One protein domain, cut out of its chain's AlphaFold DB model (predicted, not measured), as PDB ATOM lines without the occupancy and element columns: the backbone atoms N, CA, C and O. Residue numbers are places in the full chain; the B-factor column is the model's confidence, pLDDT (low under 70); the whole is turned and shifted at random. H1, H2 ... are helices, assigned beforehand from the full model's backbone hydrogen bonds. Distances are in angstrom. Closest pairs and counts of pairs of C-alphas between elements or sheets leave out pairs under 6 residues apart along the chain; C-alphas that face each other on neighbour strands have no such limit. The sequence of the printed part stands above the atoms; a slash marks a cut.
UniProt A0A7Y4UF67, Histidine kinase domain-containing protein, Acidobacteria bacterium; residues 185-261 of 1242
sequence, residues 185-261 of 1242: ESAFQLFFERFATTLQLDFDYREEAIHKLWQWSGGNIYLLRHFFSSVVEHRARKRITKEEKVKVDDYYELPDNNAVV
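What this domain is: This is residues 185 to 261 of the 1242 residues of the protein "Histidine kinase domain-containing protein" of Acidobacteria bacterium (UniProt A0A7Y4UF67). Three helices pack crosswise round a small core: H1 and H3 slant the same way, and H2 is set across them near their first residues. H3, the longest, touches each of the other helices; from its end a long loop, residues 238 to 248, arches back to the short H4, which packs on residues 231 to 235 of H3. The printed part has 77 residues, with four named helices in the order H1, H2, H3, H4 and no named strand, and its class is all helix. It is compact, with a radius of gyration of the C-alphas of 11.5 A and spans of 32 by 27 by 18 A.

How they stand to each other: Start at Glu 185 with H1, residues 185 to 199. It touches H2, residues 206 to 217, which meets it with residues 210 to 214 alone; the closest C-alphas, those of Glu 185 and Trp 214, are 6.2 A apart. Their lines are about perpendicular, but only just, at 71 degrees. Next look at H3, residues 221 to 237, the hub, which touches three helices. With residues 221 to 228 alone it touches H1, and the closest C-alphas, those of Phe 191 and Ile 221, are 7.1 A apart. H1 and H3 run the same way at a steep tilt of 36 degrees, only just past shallow. H2 and H3 only just touch, with 3 pairs of C-alphas within 8 A; the closest are those of Ser 217 and Leu 223, 6.0 A apart. They run opposite ways at a steep tilt of 64 degrees. The packing of these three helices is mostly crossed, with no pair at a shallow tilt. H4, residues 249 to 252, touches H3, with the closest C-alphas, those of Val 231 and Tyr 251, 6.7 A apart; H4 is apart from H1 and from H2. In H2 and H3 every O i to N i+4 pair is within hydrogen-bond range, in H1 9 of 11 are, and H4 is too short for such a pair.

Where its parts are: Find C-alpha 185 at (40.567, 48.573, 78.603); from there H1 runs 20.6 A to C-alpha 199. H2 measures 16.1 A from first to last C-alpha. H3 runs 24.2 A from C-alpha 221 at (34.006, 49.615, 69.739) to C-alpha 237. H4 ends at C-alpha 252, at (43.812, 34.648, 65.484).

The domain as a whole: The two C-alphas farthest apart are those of Ser 186 and Arg 239, at 32.6 A. The printed part has no cut. The link from H1 to H2 is short, that from H2 to H3 is tight, and that from H3 to H4 is long, with 11 residues. The mean pLDDT of the printed part is 77.5; look for values under 70 at residues 242 to 243 and 249 to 261.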
ATOM      1  N   GLU A 185      40.819  50.013  78.580       87.56
ATOM      2  CA  GLU A 185      40.567  48.573  78.603       87.56
ATOM      3  C   GLU A 185      39.348  48.202  79.465       87.56
ATOM      4  O   GLU A 185      38.532  47.371  79.064       87.56
ATOM      5  N   SER A 186      39.164  48.885  80.599       84.56
ATOM      6  CA  SER A 186      38.054  48.633  81.524       84.56
ATOM      7  C   SER A 186      36.694  48.981  80.911       84.56
ATOM      8  O   SER A 186      35.744  48.200  80.971       84.56
ATOM      9  N   ALA A 187      36.602  50.128  80.237       81.19
ATOM     10  CA  ALA A 187      35.390  50.543  79.557       81.19
ATOM     11  C   ALA A 187      35.146  49.703  78.294       81.19
ATOM     12  O   ALA A 187      33.999  49.383  77.975       81.19
ATOM     13  N   PHE A 188      36.207  49.300  77.590       85.56
ATOM     14  CA  PHE A 188      36.130  48.401  76.440       85.56
ATOM     15  C   PHE A 188      35.581  47.019  76.823       85.56
ATOM     16  O   PHE A 188      34.732  46.481  76.106       85.56
ATOM     17  N   GLN A 189      35.990  46.483  77.978       88.69
ATOM     18  CA  GLN A 189      35.486  45.221  78.519       88.69
ATOM     19  C   GLN A 189      33.958  45.226  78.667       88.69
ATOM     20  O   GLN A 189      33.305  44.271  78.251       88.69
ATOM     21  N   LEU A 190      33.359  46.314  79.162       84.75
ATOM     22  CA  LEU A 190      31.897  46.419  79.298       84.75
ATOM     23  C   LEU A 190      31.168  46.238  77.956       84.75
ATOM     24  O   LEU A 190      30.117  45.594  77.888       84.75
ATOM     25  N   PHE A 191      31.720  46.786  76.868       84.75
ATOM     26  CA  PHE A 191      31.153  46.606  75.529       84.75
ATOM     27  C   PHE A 191      31.389  45.202  74.987       84.75
ATOM     28  O   PHE A 191      30.475  44.637  74.384       84.75
ATOM     29  N   PHE A 192      32.576  44.639  75.211       89.12
ATOM     30  CA  PHE A 192      32.877  43.259  74.846       89.12
ATOM     31  C   PHE A 192      31.874  42.292  75.478       89.12
ATOM     32  O   PHE A 192      31.231  41.534  74.754       89.12
ATOM     33  N   GLU A 193      31.658  42.384  76.792       88.12
ATOM     34  CA  GLU A 193      30.722  41.516  77.517       88.12
ATOM     35  C   GLU A 193      29.292  41.680  77.006       88.12
ATOM     36  O   GLU A 193      28.571  40.700  76.796       88.12
ATOM     37  N   ARG A 194      28.880  42.920  76.717       85.88
ATOM     38  CA  ARG A 194      27.560  43.192  76.145       85.88
ATOM     39  C   ARG A 194      27.392  42.546  74.771       85.88
ATOM     40  O   ARG A 194      26.340  41.956  74.515       85.88
ATOM     41  N   PHE A 195      28.383  42.648  73.885       86.69
ATOM     42  CA  PHE A 195      28.322  42.029  72.558       86.69
ATOM     43  C   PHE A 195      28.377  40.503  72.633       86.69
ATOM     44  O   PHE A 195      27.537  39.854  72.010       86.69
ATOM     45  N   ALA A 196      29.286  39.942  73.433       86.69
ATOM     46  CA  ALA A 196      29.406  38.502  73.647       86.69
ATOM     47  C   ALA A 196      28.098  37.907  74.187       86.69
ATOM     48  O   ALA A 196      27.569  36.958  73.610       86.69
ATOM     49  N   THR A 197      27.501  38.538  75.204       87.31
ATOM     50  CA  THR A 197      26.209  38.119  75.773       87.31
ATOM     51  C   THR A 197      25.078  38.222  74.749       87.31
ATOM     52  O   THR A 197      24.294  37.288  74.592       87.31
ATOM     53  N   THR A 198      25.001  39.335  74.010       87.19
ATOM     54  CA  THR A 198      23.948  39.556  72.999       87.19
ATOM     55  C   THR A 198      24.016  38.522  71.873       87.19
ATOM     56  O   THR A 198      22.983  38.083  71.371       87.19
ATOM     57  N   LEU A 199      25.226  38.131  71.472       84.88
ATOM     58  CA  LEU A 199      25.462  37.152  70.410       84.88
ATOM     59  C   LEU A 199      25.544  35.706  70.920       84.88
ATOM     60  O   LEU A 199      25.684  34.801  70.100       84.88
ATOM     61  N   GLN A 200      25.405  35.491  72.234       84.50
ATOM     62  CA  GLN A 200      25.515  34.188  72.899       84.50
ATOM     63  C   GLN A 200      26.850  33.484  72.605       84.50
ATOM     64  O   GLN A 200      26.877  32.299  72.289       84.50
ATOM     65  N   LEU A 201      27.955  34.228  72.675       85.50
ATOM     66  CA  LEU A 201      29.307  33.703  72.483       85.50
ATOM     67  C   LEU A 201      30.029  33.600  73.829       85.50
ATOM     68  O   LEU A 201      30.094  34.580  74.570       85.50
ATOM     69  N   ASP A 202      30.607  32.435  74.116       83.94
ATOM     70  CA  ASP A 202      31.459  32.200  75.287       83.94
ATOM     71  C   ASP A 202      32.912  31.985  74.847       83.94
ATOM     72  O   ASP A 202      33.133  31.336  73.836       83.94
ATOM     73  N   PHE A 203      33.903  32.518  75.564       86.44
ATOM     74  CA  PHE A 203      35.323  32.511  75.165       86.44
ATOM     75  C   PHE A 203      36.164  31.688  76.154       86.44
ATOM     76  O   PHE A 203      36.018  31.863  77.363       86.44
ATOM     77  N   ASP A 204      37.073  30.838  75.655       79.56
ATOM     78  CA  ASP A 204      37.926  29.970  76.497       79.56
ATOM     79  C   ASP A 204      38.930  30.758  77.361       79.56
ATOM     80  O   ASP A 204      39.096  30.460  78.541       79.56
ATOM     81  N   TYR A 205      39.546  31.803  76.795       82.62
ATOM     82  CA  TYR A 205      40.492  32.703  77.472       82.62
ATOM     83  C   TYR A 205      39.949  34.129  77.454       82.62
ATOM     84  O   TYR A 205      40.455  35.004  76.754       82.62
ATOM     85  N   ARG A 206      38.839  34.340  78.165       82.56
ATOM     86  CA  ARG A 206      38.034  35.563  78.057       82.56
ATOM     87  C   ARG A 206      38.822  36.841  78.366       82.56
ATOM     88  O   ARG A 206      38.783  37.765  77.562       82.56
ATOM     89  N   GLU A 207      39.554  36.886  79.480       84.62
ATOM     90  CA  GLU A 207      40.350  38.067  79.861       84.62
ATOM     91  C   GLU A 207      41.473  38.355  78.854       84.62
ATOM     92  O   GLU A 207      41.652  39.494  78.428       84.62
ATOM     93  N   GLU A 208      42.174  37.317  78.389       84.06
ATOM     94  CA  GLU A 208      43.225  37.461  77.377       84.06
ATOM     95  C   GLU A 208      42.658  37.931  76.028       84.06
ATOM     96  O   GLU A 208      43.242  38.795  75.371       84.06
ATOM     97  N   ALA A 209      41.487  37.419  75.634       82.69
ATOM     98  CA  ALA A 209      40.786  37.840  74.427       82.69
ATOM     99  C   ALA A 209      40.375  39.318  74.500       82.69
ATOM    100  O   ALA A 209      40.581  40.052  73.534       82.69
ATOM    101  N   ILE A 210      39.850  39.772  75.646       87.81
ATOM    102  CA  ILE A 210      39.502  41.183  75.876       87.81
ATOM    103  C   ILE A 210      40.745  42.065  75.721       87.81
ATOM    104  O   ILE A 210      40.719  43.005  74.923       87.81
ATOM    105  N   HIS A 211      41.841  41.723  76.404       88.50
ATOM    106  CA  HIS A 211      43.091  42.483  76.349       88.50
ATOM    107  C   HIS A 211      43.661  42.555  74.922       88.50
ATOM    108  O   HIS A 211      43.998  43.630  74.420       88.50
ATOM    109  N   LYS A 212      43.717  41.419  74.212       84.31
ATOM    110  CA  LYS A 212      44.219  41.345  72.829       84.31
ATOM    111  C   LYS A 212      43.354  42.128  71.848       84.31
ATOM    112  O   LYS A 212      43.884  42.854  71.008       84.31
ATOM    113  N   LEU A 213      42.032  42.030  71.957       84.94
ATOM    114  CA  LEU A 213      41.113  42.774  71.096       84.94
ATOM    115  C   LEU A 213      41.164  44.272  71.374       84.94
ATOM    116  O   LEU A 213      41.084  45.065  70.434       84.94
ATOM    117  N   TRP A 214      41.349  44.673  72.632       88.75
ATOM    118  CA  TRP A 214      41.601  46.066  72.979       88.75
ATOM    119  C   TRP A 214      42.894  46.571  72.319       88.75
ATOM    120  O   TRP A 214      42.851  47.593  71.633       88.75
ATOM    121  N   GLN A 215      43.996  45.812  72.394       85.75
ATOM    122  CA  GLN A 215      45.261  46.145  71.718       85.75
ATOM    123  C   GLN A 215      45.117  46.244  70.188       85.75
ATOM    124  O   GLN A 215      45.614  47.188  69.573       85.75
ATOM    125  N   TRP A 216      44.434  45.292  69.545       84.44
ATOM    126  CA  TRP A 216      44.275  45.270  68.085       84.44
ATOM    127  C   TRP A 216      43.320  46.336  67.549       84.44
ATOM    128  O   TRP A 216      43.522  46.855  66.445       84.44
ATOM    129  N   SER A 217      42.289  46.681  68.320       81.88
ATOM    130  CA  SER A 217      41.291  47.688  67.951       81.88
ATOM    131  C   SER A 217      41.618  49.095  68.454       81.88
ATOM    132  O   SER A 217      40.977  50.045  68.008       81.88
ATOM    133  N   GLY A 218      42.588  49.248  69.364       80.62
ATOM    134  CA  GLY A 218      42.902  50.526  70.013       80.62
ATOM    135  C   GLY A 218      41.734  51.053  70.850       80.62
ATOM    136  O   GLY A 218      41.482  52.256  70.885       80.62
ATOM    137  N   GLY A 219      40.933  50.149  71.423       78.75
ATOM    138  CA  GLY A 219      39.712  50.505  72.144       78.75
ATOM    139  C   GLY A 219      38.559  50.992  71.254       78.75
ATOM    140  O   GLY A 219      37.648  51.657  71.745       78.75
ATOM    141  N   ASN A 220      38.558  50.710  69.946       79.19
ATOM    142  CA  ASN A 220      37.482  51.123  69.038       79.19
ATOM    143  C   ASN A 220      36.317  50.114  69.026       79.19
ATOM    144  O   ASN A 220      36.398  49.038  68.428       79.19
ATOM    145  N   ILE A 221      35.180  50.495  69.616       78.19
ATOM    146  CA  ILE A 221      34.006  49.615  69.739       78.19
ATOM    147  C   ILE A 221      33.333  49.248  68.400       78.19
ATOM    148  O   ILE A 221      32.601  48.261  68.338       78.19
ATOM    149  N   TYR A 222      33.545  50.010  67.319       76.69
ATOM    150  CA  TYR A 222      33.004  49.656  65.997       76.69
ATOM    151  C   TYR A 222      33.823  48.553  65.354       76.69
ATOM    152  O   TYR A 222      33.251  47.625  64.787       76.69
ATOM    153  N   LEU A 223      35.150  48.624  65.490       77.94
ATOM    154  CA  LEU A 223      36.025  47.531  65.085       77.94
ATOM    155  C   LEU A 223      35.729  46.271  65.900       77.94
ATOM    156  O   LEU A 223      35.654  45.189  65.329       77.94
ATOM    157  N   LEU A 224      35.456  46.420  67.200       81.94
ATOM    158  CA  LEU A 224      34.998  45.317  68.041       81.94
ATOM    159  C   LEU A 224      33.687  44.708  67.523       81.94
ATOM    160  O   LEU A 224      33.584  43.497  67.364       81.94
ATOM    161  N   ARG A 225      32.688  45.534  67.196       79.88
ATOM    162  CA  ARG A 225      31.424  45.056  66.618       79.88
ATOM    163  C   ARG A 225      31.642  44.280  65.312       79.88
ATOM    164  O   ARG A 225      31.016  43.240  65.126       79.88
ATOM    165  N   HIS A 226      32.521  44.760  64.431       76.94
ATOM    166  CA  HIS A 226      32.861  44.072  63.176       76.94
ATOM    167  C   HIS A 226      33.588  42.766  63.392       76.94
ATOM    168  O   HIS A 226      33.304  41.784  62.709       76.94
ATOM    169  N   PHE A 227      34.499  42.748  64.355       81.25
ATOM    170  CA  PHE A 227      35.164  41.534  64.772       81.25
ATOM    171  C   PHE A 227      34.139  40.477  65.190       81.25
ATOM    172  O   PHE A 227      34.141  39.380  64.642       81.25
ATOM    173  N   PHE A 228      33.192  40.830  66.062       82.25
ATOM    174  CA  PHE A 228      32.115  39.927  66.467       82.25
ATOM    175  C   PHE A 228      31.273  39.438  65.277       82.25
ATOM    176  O   PHE A 228      30.971  38.248  65.194       82.25
ATOM    177  N   SER A 229      30.932  40.314  64.324       77.75
ATOM    178  CA  SER A 229      30.252  39.903  63.085       77.75
ATOM    179  C   SER A 229      31.090  38.929  62.249       77.75
ATOM    180  O   SER A 229      30.553  37.936  61.762       77.75
ATOM    181  N   SER A 230      32.397  39.167  62.142       77.12
ATOM    182  CA  SER A 230      33.333  38.320  61.394       77.12
ATOM    183  C   SER A 230      33.519  36.955  62.058       77.12
ATOM    184  O   SER A 230      33.548  35.945  61.366       77.12
ATOM    185  N   VAL A 231      33.575  36.901  63.393       79.38
ATOM    186  CA  VAL A 231      33.615  35.645  64.163       79.38
ATOM    187  C   VAL A 231      32.340  34.836  63.927       79.38
ATOM    188  O   VAL A 231      32.418  33.642  63.643       79.38
ATOM    189  N   VAL A 232      31.163  35.471  63.982       80.00
ATOM    190  CA  VAL A 232      29.883  34.797  63.701       80.00
ATOM    191  C   VAL A 232      29.853  34.251  62.270       80.00
ATOM    192  O   VAL A 232      29.480  33.097  62.068       80.00
ATOM    193  N   GLU A 233      30.278  35.041  61.282       76.25
ATOM    194  CA  GLU A 233      30.326  34.614  59.881       76.25
ATOM    195  C   GLU A 233      31.333  33.476  59.659       76.25
ATOM    196  O   GLU A 233      31.023  32.483  58.998       76.25
ATOM    197  N   HIS A 234      32.527  33.579  60.240       76.94
ATOM    198  CA  HIS A 234      33.570  32.564  60.146       76.94
ATOM    199  C   HIS A 234      33.122  31.232  60.759       76.94
ATOM    200  O   HIS A 234      33.254  30.181  60.127       76.94
ATOM    201  N   ARG A 235      32.511  31.274  61.948       77.44
ATOM    202  CA  ARG A 235      31.960  30.087  62.617       77.44
ATOM    203  C   ARG A 235      30.794  29.485  61.839       77.44
ATOM    204  O   ARG A 235      30.726  28.264  61.711       77.44
ATOM    205  N   ALA A 236      29.941  30.317  61.233       78.62
ATOM    206  CA  ALA A 236      28.891  29.850  60.329       78.62
ATOM    207  C   ALA A 236      29.472  29.134  59.093       78.62
ATOM    208  O   ALA A 236      28.993  28.061  58.728       78.62
ATOM    209  N   ARG A 237      30.545  29.668  58.487       78.81
ATOM    210  CA  ARG A 237      31.248  29.033  57.353       78.81
ATOM    211  C   ARG A 237      31.902  27.700  57.741       78.81
ATOM    212  O   ARG A 237      31.806  26.747  56.972       78.81
ATOM    213  N   LYS A 238      32.514  27.608  58.929       77.75
ATOM    214  CA  LYS A 238      33.119  26.373  59.470       77.75
ATOM    215  C   LYS A 238      32.099  25.407  60.114       77.75
ATOM    216  O   LYS A 238      32.492  24.330  60.545       77.75
ATOM    217  N   ARG A 239      30.799  25.748  60.133       79.31
ATOM    218  CA  ARG A 239      29.694  24.970  60.745       79.31
ATOM    219  C   ARG A 239      29.899  24.641  62.234       79.31
ATOM    220  O   ARG A 239      29.432  23.607  62.702       79.31
ATOM    221  N   ILE A 240      30.575  25.519  62.971       77.31
ATOM    222  CA  ILE A 240      30.810  25.370  64.415       77.31
ATOM    223  C   ILE A 240      29.525  25.767  65.162       77.31
ATOM    224  O   ILE A 240      28.916  26.788  64.822       77.31
ATOM    225  N   THR A 241      29.081  24.982  66.152       72.25
ATOM    226  CA  THR A 241      27.819  25.266  66.863       72.25
ATOM    227  C   THR A 241      27.947  26.457  67.822       72.25
ATOM    228  O   THR A 241      29.041  26.958  68.102       72.25
ATOM    229  N   LYS A 242      26.806  26.967  68.303       66.12
ATOM    230  CA  LYS A 242      26.776  28.082  69.263       66.12
ATOM    231  C   LYS A 242      27.182  27.660  70.677       66.12
ATOM    232  O   LYS A 242      27.609  28.520  71.435       66.12
ATOM    233  N   GLU A 243      27.042  26.380  71.033       69.88
ATOM    234  CA  GLU A 243      27.402  25.893  72.372       69.88
ATOM    235  C   GLU A 243      28.917  25.719  72.564       69.88
ATOM    236  O   GLU A 243      29.392  25.687  73.698       69.88
ATOM    237  N   GLU A 244      29.688  25.608  71.478       79.38
ATOM    238  CA  GLU A 244      31.148  25.526  71.552       79.38
ATOM    239  C   GLU A 244      31.766  26.880  71.914       79.38
ATOM    240  O   GLU A 244      31.458  27.903  71.298       79.38
ATOM    241  N   LYS A 245      32.709  26.885  72.861       81.00
ATOM    242  CA  LYS A 245      33.459  28.091  73.217       81.00
ATOM    243  C   LYS A 245      34.291  28.602  72.034       81.00
ATOM    244  O   LYS A 245      34.746  27.838  71.183       81.00
ATOM    245  N   VAL A 246      34.460  29.917  71.963       81.69
ATOM    246  CA  VAL A 246      35.301  30.625  71.002       81.69
ATOM    247  C   VAL A 246      36.752  30.434  71.422       81.69
ATOM    248  O   VAL A 246      37.187  30.935  72.467       81.69
ATOM    249  N   LYS A 247      37.485  29.682  70.602       80.44
ATOM    250  CA  LYS A 247      38.899  29.365  70.811       80.44
ATOM    251  C   LYS A 247      39.780  30.472  70.256       80.44
ATOM    252  O   LYS A 247      39.365  31.232  69.390       80.44
ATOM    253  N   VAL A 248      41.024  30.521  70.725       70.31
ATOM    254  CA  VAL A 248      42.063  31.445  70.236       70.31
ATOM    255  C   VAL A 248      42.194  31.372  68.706       70.31
ATOM    256  O   VAL A 248      42.182  32.403  68.036       70.31
ATOM    257  N   ASP A 249      42.183  30.165  68.138       69.06
ATOM    258  CA  ASP A 249      42.285  29.938  66.688       69.06
ATOM    259  C   ASP A 249      41.093  30.496  65.886       69.06
ATOM    260  O   ASP A 249      41.267  30.912  64.741       69.06
ATOM    261  N   ASP A 250      39.893  30.589  66.481       68.75
ATOM    262  CA  ASP A 250      38.696  31.121  65.802       68.75
ATOM    263  C   ASP A 250      38.838  32.603  65.442       68.75
ATOM    264  O   ASP A 250      38.077  33.122  64.618       68.75
ATOM    265  N   TYR A 251      39.783  33.298  66.080       69.50
ATOM    266  CA  TYR A 251      39.983  34.722  65.883       69.50
ATOM    267  C   TYR A 251      41.419  35.181  65.652       69.50
ATOM    268  O   TYR A 251      41.593  36.302  65.180       69.50
ATOM    269  N   TYR A 252      42.437  34.360  65.911       64.44
ATOM    270  CA  TYR A 252      43.812  34.648  65.484       64.44
ATOM    271  C   TYR A 252      44.019  34.451  63.970       64.44
ATOM    272  O   TYR A 252      44.902  35.084  63.404       64.44
ATOM    273  N   GLU A 253      43.178  33.661  63.288       61.03
ATOM    274  CA  GLU A 253      43.201  33.504  61.817       61.03
ATOM    275  C   GLU A 253      42.475  34.640  61.056       61.03
ATOM    276  O   GLU A 253      42.568  34.736  59.829       61.03
ATOM    277  N   LEU A 254      41.724  35.496  61.761       61.75
ATOM    278  CA  LEU A 254      40.928  36.582  61.169       61.75
ATOM    279  C   LEU A 254      41.734  37.830  60.737       61.75
ATOM    280  O   LEU A 254      41.331  38.431  59.742       61.75
ATOM    281  N   PRO A 255      42.824  38.255  61.415       53.31
ATOM    282  CA  PRO A 255      43.567  39.467  61.056       53.31
ATOM    283  C   PRO A 255      44.494  39.321  59.839       53.31
ATOM    284  O   PRO A 255      44.726  40.319  59.162       53.31
ATOM    285  N   ASP A 256      45.018  38.119  59.563       51.47
ATOM    286  CA  ASP A 256      46.000  37.884  58.483       51.47
ATOM    287  C   ASP A 256      45.365  37.522  57.134       51.47
ATOM    288  O   ASP A 256      45.980  37.691  56.081       51.47
ATOM    289  N   ASN A 257      44.109  37.080  57.131       46.91
ATOM    290  CA  ASN A 257      43.338  36.950  55.905       46.91
ATOM    291  C   ASN A 257      42.480  38.199  55.719       46.91
ATOM    292  O   ASN A 257      41.847  38.670  56.659       46.91
ATOM    293  N   ASN A 258      42.366  38.677  54.479       49.34
ATOM    294  CA  ASN A 258      41.479  39.758  54.013       49.34
ATOM    295  C   ASN A 258      39.971  39.591  54.376       49.34
ATOM    296  O   ASN A 258      39.116  40.289  53.837       49.34
ATOM    297  N   ALA A 259      39.608  38.670  55.274       48.03
ATOM    298  CA  ALA A 259      38.272  38.416  55.794       48.03
ATOM    299  C   ALA A 259      37.699  39.600  56.589       48.03
ATOM    300  O   ALA A 259      36.487  39.791  56.586       48.03
ATOM    301  N   VAL A 260      38.547  40.446  57.185       49.88
ATOM    302  CA  VAL A 260      38.132  41.748  57.724       49.88
ATOM    303  C   VAL A 260      38.336  42.857  56.674       49.88
ATOM    304  O   VAL A 260      38.604  43.988  57.052       49.88
ATOM    305  N   VAL A 261      38.043  42.614  55.380       50.06
ATOM    306  CA  VAL A 261      37.926  43.663  54.320       50.06
ATOM    307  C   VAL A 261      36.655  43.535  53.425       50.06
ATOM    308  O   VAL A 261      36.659  43.871  52.249       50.06
TER     309      VAL A 261